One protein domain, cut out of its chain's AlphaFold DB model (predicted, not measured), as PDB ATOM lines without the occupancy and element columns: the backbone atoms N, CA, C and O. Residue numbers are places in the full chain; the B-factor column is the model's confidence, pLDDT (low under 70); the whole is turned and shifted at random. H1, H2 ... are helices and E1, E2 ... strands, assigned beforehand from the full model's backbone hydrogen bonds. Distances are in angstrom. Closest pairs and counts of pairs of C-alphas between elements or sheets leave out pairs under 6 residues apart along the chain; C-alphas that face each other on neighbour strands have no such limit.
ATOM      1  N   LEU A   6     -14.283 -22.073  26.418       82.44
ATOM      2  CA  LEU A   6     -15.432 -22.929  26.682       82.44
ATOM      3  C   LEU A   6     -16.016 -22.575  28.060       82.44
ATOM      4  O   LEU A   6     -15.275 -22.290  28.999       82.44
ATOM      5  N   MET A   7     -17.338 -22.600  28.181       82.44
ATOM      6  CA  MET A   7     -18.086 -22.526  29.433       82.44
ATOM      7  C   MET A   7     -19.171 -23.599  29.427       82.44
ATOM      8  O   MET A   7     -19.687 -23.973  28.374       82.44
ATOM      9  N   VAL A   8     -19.548 -24.048  30.617       81.56
ATOM     10  CA  VAL A   8     -20.732 -24.876  30.826       81.56
ATOM     11  C   VAL A   8     -21.623 -24.160  31.831       81.56
ATOM     12  O   VAL A   8     -21.139 -23.653  32.841       81.56
ATOM     13  N   PHE A   9     -22.915 -24.119  31.537       81.00
ATOM     14  CA  PHE A   9     -23.958 -23.636  32.430       81.00
ATOM     15  C   PHE A   9     -24.856 -24.815  32.799       81.00
ATOM     16  O   PHE A   9     -25.179 -25.634  31.942       81.00
ATOM     17  N   GLY A  10     -25.269 -24.897  34.058       76.56
ATOM     18  CA  GLY A  10     -26.275 -25.845  34.528       76.56
ATOM     19  C   GLY A  10     -27.233 -25.128  35.468       76.56
ATOM     20  O   GLY A  10     -26.804 -24.279  36.251       76.56
ATOM     21  N   VAL A  11     -28.523 -25.438  35.362       76.12
ATOM     22  CA  VAL A  11     -29.558 -24.918  36.263       76.12
ATOM     23  C   VAL A  11     -29.977 -26.049  37.198       76.12
ATOM     24  O   VAL A  11     -30.539 -27.045  36.749       76.12
ATOM     25  N   PHE A  12     -29.680 -25.896  38.487       76.75
ATOM     26  CA  PHE A  12     -29.900 -26.901  39.532       76.75
ATOM     27  C   PHE A  12     -31.050 -26.481  40.453       76.75
ATOM     28  O   PHE A  12     -31.344 -25.289  40.563       76.75
ATOM     29  N   SER A  13     -31.703 -27.438  41.120       71.31
ATOM     30  CA  SER A  13     -32.802 -27.139  42.048       71.31
ATOM     31  C   SER A  13     -32.310 -26.792  43.457       71.31
ATOM     32  O   SER A  13     -32.993 -26.073  44.185       71.31
ATOM     33  N   THR A  14     -31.100 -27.232  43.822       75.12
ATOM     34  CA  THR A  14     -30.429 -26.881  45.084       75.12
ATOM     35  C   THR A  14     -28.958 -26.499  44.892       75.12
ATOM     36  O   THR A  14     -28.307 -26.887  43.920       75.12
ATOM     37  N   GLU A  15     -28.403 -25.762  45.858       72.88
ATOM     38  CA  GLU A  15     -26.965 -25.465  45.922       72.88
ATOM     39  C   GLU A  15     -26.127 -26.744  46.103       72.88
ATOM     40  O   GLU A  15     -25.059 -26.870  45.511       72.88
ATOM     41  N   THR A  16     -26.640 -27.735  46.842       70.56
ATOM     42  CA  THR A  16     -25.981 -29.034  47.037       70.56
ATOM     43  C   THR A  16     -25.834 -29.804  45.723       70.56
ATOM     44  O   THR A  16     -24.744 -30.289  45.431       70.56
ATOM     45  N   GLU A  17     -26.883 -29.868  44.894       72.81
ATOM     46  CA  GLU A  17     -26.820 -30.463  43.547       72.81
ATOM     47  C   GLU A  17     -25.757 -29.771  42.682       72.81
ATOM     48  O   GLU A  17     -24.922 -30.441  42.070       72.81
ATOM     49  N   ALA A  18     -25.742 -28.433  42.683       76.88
ATOM     50  CA  ALA A  18     -24.754 -27.648  41.945       76.88
ATOM     51  C   ALA A  18     -23.321 -27.922  42.430       76.88
ATOM     52  O   ALA A  18     -22.420 -28.113  41.614       76.88
ATOM     53  N   LEU A  19     -23.098 -27.984  43.748       76.69
ATOM     54  CA  LEU A  19     -21.790 -28.274  44.339       76.69
ATOM     55  C   LEU A  19     -21.330 -29.710  44.068       76.69
ATOM     56  O   LEU A  19     -20.156 -29.901  43.765       76.69
ATOM     57  N   CYS A  20     -22.218 -30.706  44.114       74.38
ATOM     58  CA  CYS A  20     -21.895 -32.089  43.754       74.38
ATOM     59  C   CYS A  20     -21.513 -32.211  42.270       74.38
ATOM     60  O   CYS A  20     -20.455 -32.755  41.953       74.38
ATOM     61  N   TRP A  21     -22.306 -31.625  41.370       82.75
ATOM     62  CA  TRP A  21     -22.023 -31.602  39.930       82.75
ATOM     63  C   TRP A  21     -20.712 -30.853  39.611       82.75
ATOM     64  O   TRP A  21     -19.924 -31.301  38.780       82.75
ATOM     65  N   LEU A  22     -20.420 -29.752  40.320       77.50
ATOM     66  CA  LEU A  22     -19.149 -29.013  40.232       77.50
ATOM     67  C   LEU A  22     -17.974 -29.708  40.944       77.50
ATOM     68  O   LEU A  22     -16.817 -29.343  40.717       77.50
ATOM     69  N   ALA A  23     -18.220 -30.681  41.823       77.12
ATOM     70  CA  ALA A  23     -17.180 -31.429  42.527       77.12
ATOM     71  C   ALA A  23     -16.630 -32.595  41.689       77.12
ATOM     72  O   ALA A  23     -15.440 -32.901  41.808       77.12
ATOM     73  N   ASP A  24     -17.457 -33.181  40.825       79.62
ATOM     74  CA  ASP A  24     -17.177 -34.387  40.045       79.62
ATOM     75  C   ASP A  24     -15.848 -34.333  39.245       79.62
ATOM     76  O   ASP A  24     -15.651 -33.429  38.420       79.62
ATOM     77  N   PRO A  25     -14.918 -35.290  39.458       75.19
ATOM     78  CA  PRO A  25     -13.676 -35.375  38.693       75.19
ATOM     79  C   PRO A  25     -13.884 -35.731  37.213       75.19
ATOM     80  O   PRO A  25     -13.140 -35.217  36.384       75.19
ATOM     81  N   VAL A  26     -14.888 -36.538  36.853       77.00
ATOM     82  CA  VAL A  26     -15.140 -36.975  35.466       77.00
ATOM     83  C   VAL A  26     -15.604 -35.795  34.615       77.00
ATOM     84  O   VAL A  26     -15.082 -35.571  33.524       77.00
ATOM     85  N   ARG A  27     -16.519 -34.970  35.138       80.69
ATOM     86  CA  ARG A  27     -16.956 -33.728  34.472       80.69
ATOM     87  C   ARG A  27     -15.820 -32.714  34.328       80.69
ATOM     88  O   ARG A  27     -15.708 -32.068  33.287       80.69
ATOM     89  N   LYS A  28     -14.940 -32.598  35.329       77.69
ATOM     90  CA  LYS A  28     -13.725 -31.761  35.243       77.69
ATOM     91  C   LYS A  28     -12.763 -32.265  34.175       77.69
ATOM     92  O   LYS A  28     -12.283 -31.465  33.374       77.69
ATOM     93  N   GLU A  29     -12.514 -33.569  34.137       78.00
ATOM     94  CA  GLU A  29     -11.647 -34.202  33.145       78.00
ATOM     95  C   GLU A  29     -12.212 -34.010  31.730       78.00
ATOM     96  O   GLU A  29     -11.490 -33.536  30.850       78.00
ATOM     97  N   ALA A  30     -13.518 -34.217  31.530       78.44
ATOM     98  CA  ALA A  30     -14.219 -33.969  30.267       78.44
ATOM     99  C   ALA A  30     -14.127 -32.504  29.794       78.44
ATOM    100  O   ALA A  30     -13.897 -32.249  28.615       78.44
ATOM    101  N   ILE A  31     -14.240 -31.526  30.701       78.81
ATOM    102  CA  ILE A  31     -14.059 -30.104  30.359       78.81
ATOM    103  C   ILE A  31     -12.586 -29.785  30.046       78.81
ATOM    104  O   ILE A  31     -12.317 -28.993  29.145       78.81
ATOM    105  N   SER A  32     -11.626 -30.398  30.747       73.88
ATOM    106  CA  SER A  32     -10.189 -30.146  30.542       73.88
ATOM    107  C   SER A  32      -9.576 -30.853  29.327       73.88
ATOM    108  O   SER A  32      -8.580 -30.377  28.786       73.88
ATOM    109  N   THR A  33     -10.160 -31.971  28.886       69.25
ATOM    110  CA  THR A  33      -9.690 -32.752  27.726       69.25
ATOM    111  C   THR A  33     -10.163 -32.174  26.392       69.25
ATOM    112  O   THR A  33      -9.614 -32.517  25.343       69.25
ATOM    113  N   VAL A  34     -11.119 -31.236  26.403       69.06
ATOM    114  CA  VAL A  34     -11.480 -30.430  25.228       69.06
ATOM    115  C   VAL A  34     -10.388 -29.388  24.979       69.06
ATOM    116  O   VAL A  34     -10.453 -28.250  25.446       69.06
ATOM    117  N   PRO A  47     -17.011  -7.810  18.109       65.88
ATOM    118  CA  PRO A  47     -17.657  -8.761  19.012       65.88
ATOM    119  C   PRO A  47     -17.778 -10.116  18.294       65.88
ATOM    120  O   PRO A  47     -18.176 -10.163  17.130       65.88
ATOM    121  N   GLY A  48     -17.358 -11.192  18.962       80.06
ATOM    122  CA  GLY A  48     -17.329 -12.538  18.387       80.06
ATOM    123  C   GLY A  48     -18.696 -13.224  18.378       80.06
ATOM    124  O   GLY A  48     -19.735 -12.583  18.541       80.06
ATOM    125  N   TRP A  49     -18.690 -14.545  18.221       83.38
ATOM    126  CA  TRP A  49     -19.900 -15.370  18.187       83.38
ATOM    127  C   TRP A  49     -19.916 -16.379  19.335       83.38
ATOM    128  O   TRP A  49     -18.915 -17.044  19.585       83.38
ATOM    129  N   LEU A  50     -21.046 -16.511  20.030       85.19
ATOM    130  CA  LEU A  50     -21.287 -17.605  20.972       85.19
ATOM    131  C   LEU A  50     -21.997 -18.745  20.255       85.19
ATOM    132  O   LEU A  50     -23.113 -18.556  19.779       85.19
ATOM    133  N   ALA A  51     -21.388 -19.922  20.233       83.12
ATOM    134  CA  ALA A  51     -22.082 -21.178  19.997       83.12
ATOM    135  C   ALA A  51     -22.698 -21.675  21.313       83.12
ATOM    136  O   ALA A  51     -22.030 -21.623  22.346       83.12
ATOM    137  N   ILE A  52     -23.938 -22.168  21.277       86.06
ATOM    138  CA  ILE A  52     -24.653 -22.746  22.425       86.06
ATOM    139  C   ILE A  52     -25.262 -24.083  21.999       86.06
ATOM    140  O   ILE A  52     -25.927 -24.152  20.965       86.06
ATOM    141  N   CYS A  53     -25.057 -25.129  22.800       83.06
ATOM    142  CA  CYS A  53     -25.652 -26.449  22.609       83.06
ATOM    143  C   CYS A  53     -26.200 -26.987  23.939       83.06
ATOM    144  O   CYS A  53     -25.484 -27.003  24.940       83.06
ATOM    145  N   ASN A  54     -27.452 -27.437  23.948       81.44
ATOM    146  CA  ASN A  54     -28.095 -28.143  25.057       81.44
ATOM    147  C   ASN A  54     -28.994 -29.271  24.514       81.44
ATOM    148  O   ASN A  54     -29.008 -29.526  23.308       81.44
ATOM    149  N   SER A  55     -29.737 -29.955  25.384       71.06
ATOM    150  CA  SER A  55     -30.556 -31.125  25.018       71.06
ATOM    151  C   SER A  55     -31.728 -30.825  24.071       71.06
ATOM    152  O   SER A  55     -32.279 -31.748  23.474       71.06
ATOM    153  N   SER A  56     -32.111 -29.555  23.899       64.06
ATOM    154  CA  SER A  56     -33.243 -29.130  23.058       64.06
ATOM    155  C   SER A  56     -32.856 -28.223  21.884       64.06
ATOM    156  O   SER A  56     -33.660 -28.039  20.967       64.06
ATOM    157  N   LEU A  57     -31.649 -27.645  21.886       69.12
ATOM    158  CA  LEU A  57     -31.271 -26.573  20.964       69.12
ATOM    159  C   LEU A  57     -29.758 -26.516  20.701       69.12
ATOM    160  O   LEU A  57     -28.933 -26.694  21.592       69.12
ATOM    161  N   SER A  58     -29.405 -26.193  19.457       79.50
ATOM    162  CA  SER A  58     -28.034 -25.971  18.991       79.50
ATOM    163  C   SER A  58     -28.045 -24.748  18.069       79.50
ATOM    164  O   SER A  58     -28.762 -24.743  17.068       79.50
ATOM    165  N   SER A  59     -27.375 -23.656  18.452       79.62
ATOM    166  CA  SER A  59     -27.477 -22.364  17.747       79.62
ATOM    167  C   SER A  59     -26.318 -21.408  18.061       79.62
ATOM    168  O   SER A  59     -25.642 -21.553  19.080       79.62
ATOM    169  N   SER A  60     -26.091 -20.407  17.203       85.38
ATOM    170  CA  SER A  60     -24.994 -19.436  17.338       85.38
ATOM    171  C   SER A  60     -25.454 -17.975  17.274       85.38
ATOM    172  O   SER A  60     -26.254 -17.617  16.408       85.38
ATOM    173  N   PHE A  61     -24.890 -17.110  18.122       82.38
ATOM    174  CA  PHE A  61     -25.303 -15.712  18.295       82.38
ATOM    175  C   PHE A  61     -24.127 -14.726  18.224       82.38
ATOM    176  O   PHE A  61     -23.127 -14.899  18.919       82.38
ATOM    177  N   ASP A  62     -24.278 -13.645  17.453       84.19
ATOM    178  CA  ASP A  62     -23.376 -12.478  17.466       84.19
ATOM    179  C   ASP A  62     -23.407 -11.798  18.853       84.19
ATOM    180  O   ASP A  62     -24.480 -11.523  19.394       84.19
ATOM    181  N   LEU A  63     -22.244 -11.493  19.434       74.44
ATOM    182  CA  LEU A  63     -22.125 -10.841  20.747       74.44
ATOM    183  C   LEU A  63     -22.552  -9.358  20.772       74.44
ATOM    184  O   LEU A  63     -22.544  -8.736  21.837       74.44
ATOM    185  N   ARG A  64     -22.976  -8.769  19.647       76.88
ATOM    186  CA  ARG A  64     -23.708  -7.489  19.626       76.88
ATOM    187  C   ARG A  64     -24.973  -7.564  20.486       76.88
ATOM    188  O   ARG A  64     -25.618  -8.604  20.594       76.88
ATOM    189  N   HIS A  65     -25.380  -6.411  21.024       56.34
ATOM    190  CA  HIS A  65     -26.454  -6.242  22.020       56.34
ATOM    191  C   HIS A  65     -27.682  -7.169  21.871       56.34
ATOM    192  O   HIS A  65     -28.126  -7.753  22.855       56.34
ATOM    193  N   ARG A  66     -28.230  -7.324  20.654       65.38
ATOM    194  CA  ARG A  66     -29.424  -8.158  20.404       65.38
ATOM    195  C   ARG A  66     -29.155  -9.668  20.402       65.38
ATOM    196  O   ARG A  66     -30.065 -10.427  20.723       65.38
ATOM    197  N   GLY A  67     -27.959 -10.116  20.020       68.81
ATOM    198  CA  GLY A  67     -27.600 -11.536  20.015       68.81
ATOM    199  C   GLY A  67     -27.154 -12.013  21.396       68.81
ATOM    200  O   GLY A  67     -27.635 -13.043  21.857       68.81
ATOM    201  N   ALA A  68     -26.378 -11.203  22.124       66.94
ATOM    202  CA  ALA A  68     -26.034 -11.467  23.524       66.94
ATOM    203  C   ALA A  68     -27.279 -11.593  24.430       66.94
ATOM    204  O   ALA A  68     -27.358 -12.503  25.253       66.94
ATOM    205  N   GLN A  69     -28.295 -10.741  24.239       68.94
ATOM    206  CA  GLN A  69     -29.564 -10.847  24.974       68.94
ATOM    207  C   GLN A  69     -30.328 -12.145  24.648       68.94
ATOM    208  O   GLN A  69     -30.907 -12.754  25.544       68.94
ATOM    209  N   ARG A  70     -30.297 -12.601  23.385       69.56
ATOM    210  CA  ARG A  70     -30.906 -13.876  22.962       69.56
ATOM    211  C   ARG A  70     -30.174 -15.085  23.545       69.56
ATOM    212  O   ARG A  70     -30.827 -15.968  24.091       69.56
ATOM    213  N   ALA A  71     -28.843 -15.080  23.502       72.50
ATOM    214  CA  ALA A  71     -28.000 -16.087  24.142       72.50
ATOM    215  C   ALA A  71     -28.345 -16.243  25.634       72.50
ATOM    216  O   ALA A  71     -28.635 -17.345  26.089       72.50
ATOM    217  N   LEU A  72     -28.418 -15.133  26.380       70.44
ATOM    218  CA  LEU A  72     -28.801 -15.156  27.797       70.44
ATOM    219  C   LEU A  72     -30.232 -15.675  28.017       70.44
ATOM    220  O   LEU A  72     -30.448 -16.469  28.928       70.44
ATOM    221  N   SER A  73     -31.197 -15.316  27.162       68.19
ATOM    222  CA  SER A  73     -32.575 -15.829  27.273       68.19
ATOM    223  C   SER A  73     -32.719 -17.340  27.037       68.19
ATOM    224  O   SER A  73     -33.735 -17.906  27.423       68.19
ATOM    225  N   LEU A  74     -31.711 -17.995  26.448       66.31
ATOM    226  CA  LEU A  74     -31.663 -19.450  26.246       66.31
ATOM    227  C   LEU A  74     -30.871 -20.191  27.336       66.31
ATOM    228  O   LEU A  74     -31.080 -21.383  27.523       66.31
ATOM    229  N   LEU A  75     -29.998 -19.490  28.066       67.50
ATOM    230  CA  LEU A  75     -29.256 -20.021  29.221       67.50
ATOM    231  C   LEU A  75     -30.004 -19.826  30.554       67.50
ATOM    232  O   LEU A  75     -29.667 -20.456  31.549       67.50
ATOM    233  N   SER A  76     -30.996 -18.933  30.582       57.78
ATOM    234  CA  SER A  76     -31.786 -18.581  31.768       57.78
ATOM    235  C   SER A  76     -32.997 -19.477  32.126       57.78
ATOM    236  O   SER A  76     -33.448 -19.344  33.267       57.78
ATOM    237  N   PRO A  77     -33.599 -20.314  31.249       57.19
ATOM    238  CA  PRO A  77     -34.784 -21.089  31.629       57.19
ATOM    239  C   PRO A  77     -34.490 -22.242  32.599       57.19
ATOM    240  O   PRO A  77     -33.657 -23.108  32.326       57.19
ATOM    241  N   LEU A  78     -35.276 -22.328  33.676       47.78
ATOM    242  CA  LEU A  78     -35.476 -23.584  34.407       47.78
ATOM    243  C   LEU A  78     -36.025 -24.632  33.423       47.78
ATOM    244  O   LEU A  78     -37.077 -24.420  32.824       47.78
ATOM    245  N   GLY A  79     -35.284 -25.726  33.229       51.72
ATOM    246  CA  GLY A  79     -35.577 -26.755  32.221       51.72
ATOM    247  C   GLY A  79     -34.636 -26.778  31.007       51.72
ATOM    248  O   GLY A  79     -34.693 -27.725  30.232       51.72
ATOM    249  N   ALA A  80     -33.714 -25.816  30.854       53.41
ATOM    250  CA  ALA A  80     -32.691 -25.852  29.794       53.41
ATOM    251  C   ALA A  80     -31.591 -26.925  30.002       53.41
ATOM    252  O   ALA A  80     -30.743 -27.115  29.129       53.41
ATOM    253  N   GLY A  81     -31.594 -27.609  31.154       70.06
ATOM    254  CA  GLY A  81     -30.624 -28.643  31.518       70.06
ATOM    255  C   GLY A  81     -29.196 -28.106  31.641       70.06
ATOM    256  O   GLY A  81     -28.967 -26.995  32.130       70.06
ATOM    257  N   VAL A  82     -28.229 -28.903  31.182       80.94
ATOM    258  CA  VAL A  82     -26.852 -28.446  30.957       80.94
ATOM    259  C   VAL A  82     -26.760 -27.794  29.576       80.94
ATOM    260  O   VAL A  82     -27.268 -28.326  28.592       80.94
ATOM    261  N   SER A  83     -26.083 -26.652  29.493       84.88
ATOM    262  CA  SER A  83     -25.798 -25.931  28.251       84.88
ATOM    263  C   SER A  83     -24.295 -25.705  28.089       84.88
ATOM    264  O   SER A  83     -23.659 -25.036  28.906       84.88
ATOM    265  N   VAL A  84     -23.725 -26.233  27.007       86.56
ATOM    266  CA  VAL A  84     -22.327 -26.024  26.609       86.56
ATOM    267  C   VAL A  84     -22.239 -24.771  25.735       86.56
ATOM    268  O   VAL A  84     -22.998 -24.622  24.776       86.56
ATOM    269  N   VAL A  85     -21.305 -23.867  26.041       86.94
ATOM    270  CA  VAL A  85     -21.139 -22.573  25.361       86.94
ATOM    271  C   VAL A  85     -19.681 -22.355  24.965       86.94
ATOM    272  O   VAL A  85     -18.792 -22.461  25.808       86.94
ATOM    273  N   ARG A  86     -19.403 -21.990  23.708       87.00
ATOM    274  CA  ARG A  86     -18.035 -21.699  23.233       87.00
ATOM    275  C   ARG A  86     -17.986 -20.413  22.407       87.00
ATOM    276  O   ARG A  86     -18.895 -20.139  21.626       87.00
ATOM    277  N   HIS A  87     -16.943 -19.605  22.604       85.50
ATOM    278  CA  HIS A  87     -16.797 -18.290  21.965       85.50
ATOM    279  C   HIS A  87     -15.782 -18.310  20.817       85.50
ATOM    280  O   HIS A  87     -14.620 -18.665  21.001       85.50
ATOM    281  N   PHE A  88     -16.218 -17.838  19.655       83.62
ATOM    282  CA  PHE A  88     -15.510 -17.866  18.381       83.62
ATOM    283  C   PHE A  88     -15.251 -16.462  17.826       83.62
ATOM    284  O   PHE A  88     -15.906 -15.491  18.220       83.62
ATOM    285  N   ALA A  89     -14.290 -16.334  16.913       78.88
ATOM    286  CA  ALA A  89     -14.005 -15.080  16.223       78.88
ATOM    287  C   ALA A  89     -15.079 -14.761  15.170       78.88
ATOM    288  O   ALA A  89     -15.475 -13.601  15.044       78.88
ATOM    289  N   VAL A  90     -15.575 -15.780  14.460       74.75
ATOM    290  CA  VAL A  90     -16.582 -15.656  13.391       74.75
ATOM    291  C   VAL A  90     -17.695 -16.706  13.504       74.75
ATOM    292  O   VAL A  90     -17.551 -17.723  14.179       74.75
ATOM    293  N   ALA A  91     -18.820 -16.466  12.821       72.06
ATOM    294  CA  ALA A  91     -19.969 -17.379  12.798       72.06
ATOM    295  C   ALA A  91     -19.636 -18.764  12.212       72.06
ATOM    296  O   ALA A  91     -20.210 -19.765  12.627       72.06
ATOM    297  N   GLU A  92     -18.711 -18.820  11.253       66.88
ATOM    298  CA  GLU A  92     -18.324 -20.045  10.547       66.88
ATOM    299  C   GLU A  92     -17.682 -21.073  11.488       66.88
ATOM    300  O   GLU A  92     -18.144 -22.208  11.557       66.88
ATOM    301  N   GLU A  93     -16.707 -20.653  12.302       74.25
ATOM    302  CA  GLU A  93     -16.098 -21.482  13.352       74.25
ATOM    303  C   GLU A  93     -17.154 -21.998  14.351       74.25
ATOM    304  O   GLU A  93     -17.144 -23.172  14.729       74.25
ATOM    305  N   ALA A  94     -18.098 -21.132  14.743       74.62
ATOM    306  CA  ALA A  94     -19.168 -21.466  15.679       74.62
ATOM    307  C   ALA A  94     -20.121 -22.535  15.121       74.62
ATOM    308  O   ALA A  94     -20.463 -23.485  15.825       74.62
ATOM    309  N   LEU A  95     -20.526 -22.405  13.856       70.31
ATOM    310  CA  LEU A  95     -21.416 -23.354  13.185       70.31
ATOM    311  C   LEU A  95     -20.709 -24.678  12.861       70.31
ATOM    312  O   LEU A  95     -21.305 -25.737  13.052       70.31
ATOM    313  N   LEU A  96     -19.438 -24.641  12.445       72.38
ATOM    314  CA  LEU A  96     -18.619 -25.842  12.236       72.38
ATOM    315  C   LEU A  96     -18.459 -26.648  13.532       72.38
ATOM    316  O   LEU A  96     -18.586 -27.871  13.513       72.38
ATOM    317  N   TRP A  97     -18.242 -25.978  14.668       78.06
ATOM    318  CA  TRP A  97     -18.162 -26.646  15.966       78.06
ATOM    319  C   TRP A  97     -19.505 -27.261  16.390       78.06
ATOM    320  O   TRP A  97     -19.520 -28.421  16.796       78.06
ATOM    321  N   LEU A  98     -20.628 -26.546  16.229       77.25
ATOM    322  CA  LEU A  98     -21.982 -27.056  16.529       77.25
ATOM    323  C   LEU A  98     -22.417 -28.231  15.631       77.25
ATOM    324  O   LEU A  98     -23.204 -29.076  16.062       77.25
ATOM    325  N   ALA A  99     -21.907 -28.295  14.398       72.81
ATOM    326  CA  ALA A  99     -22.105 -29.422  13.487       72.81
ATOM    327  C   ALA A  99     -21.225 -30.644  13.826       72.81
ATOM    328  O   ALA A  99     -21.512 -31.754  13.373       72.81
ATOM    329  N   GLY A 100     -20.164 -30.456  14.616       71.75
ATOM    330  CA  GLY A 100     -19.290 -31.523  15.092       71.75
ATOM    331  C   GLY A 100     -19.924 -32.396  16.181       71.75
ATOM    332  O   GLY A 100     -20.968 -32.083  16.751       71.75
ATOM    333  N   ARG A 101     -19.254 -33.511  16.506       73.00
ATOM    334  CA  ARG A 101     -19.659 -34.391  17.618       73.00
ATOM    335  C   ARG A 101     -19.272 -33.831  18.991       73.00
ATOM    336  O   ARG A 101     -20.096 -33.871  19.896       73.00
ATOM    337  N   GLN A 102     -18.103 -33.188  19.101       80.06
ATOM    338  CA  GLN A 102     -17.544 -32.640  20.348       80.06
ATOM    339  C   GLN A 102     -18.543 -31.913  21.283       80.06
ATOM    340  O   GLN A 102     -18.524 -32.222  22.472       80.06
ATOM    341  N   PRO A 103     -19.413 -30.975  20.838       79.19
ATOM    342  CA  PRO A 103     -20.382 -30.338  21.740       79.19
ATOM    343  C   PRO A 103     -21.472 -31.285  22.262       79.19
ATOM    344  O   PRO A 103     -22.027 -31.017  23.321       79.19
ATOM    345  N   ARG A 104     -21.786 -32.366  21.534       79.69
ATOM    346  CA  ARG A 104     -22.770 -33.387  21.926       79.69
ATOM    347  C   ARG A 104     -22.141 -34.424  22.842       79.69
ATOM    348  O   ARG A 104     -22.643 -34.618  23.935       79.69
ATOM    349  N   ASP A 105     -20.989 -34.974  22.454       80.38
ATOM    350  CA  ASP A 105     -20.246 -35.942  23.273       80.38
ATOM    351  C   ASP A 105     -19.943 -35.353  24.671       80.38
ATOM    352  O   ASP A 105     -20.062 -36.028  25.692       80.38
ATOM    353  N   LEU A 106     -19.609 -34.056  24.729       81.12
ATOM    354  CA  LEU A 106     -19.413 -33.318  25.977       81.12
ATOM    355  C   LEU A 106     -20.731 -33.081  26.742       81.12
ATOM    356  O   LEU A 106     -20.749 -33.206  27.964       81.12
ATOM    357  N   LEU A 107     -21.827 -32.741  26.055       82.00
ATOM    358  CA  LEU A 107     -23.144 -32.564  26.678       82.00
ATOM    359  C   LEU A 107     -23.646 -33.869  27.318       82.00
ATOM    360  O   LEU A 107     -24.127 -33.830  28.450       82.00
ATOM    361  N   ASP A 108     -23.481 -35.000  26.631       79.44
ATOM    362  CA  ASP A 108     -23.889 -36.328  27.097       79.44
ATOM    363  C   ASP A 108     -23.157 -36.700  28.401       79.44
ATOM    364  O   ASP A 108     -23.790 -37.090  29.384       79.44
ATOM    365  N   VAL A 109     -21.834 -36.488  28.461       80.44
ATOM    366  CA  VAL A 109     -21.024 -36.726  29.676       80.44
ATOM    367  C   VAL A 109     -21.410 -35.787  30.823       80.44
ATOM    368  O   VAL A 109     -21.458 -36.200  31.980       80.44
ATOM    369  N   LEU A 110     -21.705 -34.518  30.535       79.94
ATOM    370  CA  LEU A 110     -22.032 -33.526  31.563       79.94
ATOM    371  C   LEU A 110     -23.460 -33.677  32.119       79.94
ATOM    372  O   LEU A 110     -23.687 -33.408  33.305       79.94
ATOM    373  N   GLY A 111     -24.411 -34.098  31.282       71.00
ATOM    374  CA  GLY A 111     -25.829 -34.255  31.621       71.00
ATOM    375  C   GLY A 111     -26.199 -35.577  32.303       71.00
ATOM    376  O   GLY A 111     -27.239 -35.630  32.953       71.00
ATOM    377  N   ALA A 112     -25.347 -36.607  32.209       60.09
ATOM    378  CA  ALA A 112     -25.664 -38.019  32.474       60.09
ATOM    379  C   ALA A 112     -26.442 -38.363  33.769       60.09
ATOM    380  O   ALA A 112     -27.197 -39.331  33.770       60.09
ATOM    381  N   GLU A 113     -26.280 -37.605  34.860       53.84
ATOM    382  CA  GLU A 113     -26.938 -37.892  36.152       53.84
ATOM    383  C   GLU A 113     -28.194 -37.043  36.425       53.84
ATOM    384  O   GLU A 113     -29.019 -37.395  37.269       53.84
ATOM    385  N   LEU A 114     -28.402 -35.944  35.691       53.66
ATOM    386  CA  LEU A 114     -29.600 -35.108  35.867       53.66
ATOM    387  C   LEU A 114     -30.875 -35.820  35.370       53.66
ATOM    388  O   LEU A 114     -31.975 -35.435  35.751       53.66
TER     389      LEU A 114
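This is residues 6 to 34 and 47 to 114 of the 805 residues of the protein "AAA domain-containing protein" of Porphyra umbilicalis (UniProt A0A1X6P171). A twisted sheet of four antiparallel strands, in the order E1 - E4 - E2 - E3, lies between helices, with H3 over one face and H4 and H5 over the other. H2 packs on H5 and only grazes the sheet, while H1 lies farther out, its centre 16.9 A from the mean of all C-alphas. The printed part has 97 residues with five named helices and four named strands, in the order E1 H1 H2 E2 E3 H3 E4 H4 H5, and its class is mixed, helices and strands. It is compact, with a radius of gyration of the C-alphas of 13.4 A and spans of 35 by 26 by 20 A.

E1, residues 6 to 10, is an edge strand and the antiparallel neighbour of E4, residues 82 to 88; N 7 and O 85, 2.8 A apart, are within hydrogen-bond range. H1, residues 15 to 23, is not on the sheet. It is close to H2, residues 25 to 33, but not clearly touching; their closest C-alphas, of Trp 21 and Arg 27, are 7.7 A apart. H2 touches H5, residues 102 to 111, at a shallow tilt of 12 degrees, opposite ways; their closest C-alphas, of Arg 27 and Leu 110, are 5.9 A apart. E2, residues 49 to 54, forms a hairpin with E3, residues 58 to 62, with N 52 and O 59 at 2.8 A; E2 is also the antiparallel neighbour of E4, with N 51 and O 86 at 2.9 A. H3, residues 65 to 75, runs along the strands at a height over the sheet of 8.8 A; its closest C-alpha pair with E3, Gly 67 and Phe 61, is 5.1 A apart. E3, H3 and E4 form a split strand-helix-strand unit, two strands running the same way with E2 between them in the sheet, and its crossover is right-handed. On the opposite face, H4, residues 91 to 99, has a height of 8.0 A and H5 one of 8.7 A, giving three layers, helices on both faces of a sheet. The closest C-alphas of E2 and H4, Ala 51 and Ala 94, are 5.2 A apart. In H1, H2, H3, H4 and H5 every O i to N i+4 pair is within hydrogen-bond range.

E1 begins at C-alpha 6, (-15.432, -22.929, 26.682). E4 is 20.0 A from first to last C-alpha, E2 16.7 A, H3 15.8 A. H5, 14.1 A, ends at C-alpha 111, (-25.829, -34.255, 31.621).

The C-alphas of Thr 16 and Glu 92, the two farthest apart, are 38.4 A apart. Residues 35 to 46 are not printed; C-alphas 34 and 47 across the cut are 23.4 A apart. Of the links that are printed whole, H3 to E4 is short and the others are tight. Mean pLDDT of the printed part is 74.5; residues 65 to 70 and 73 to 80 are among those under 70.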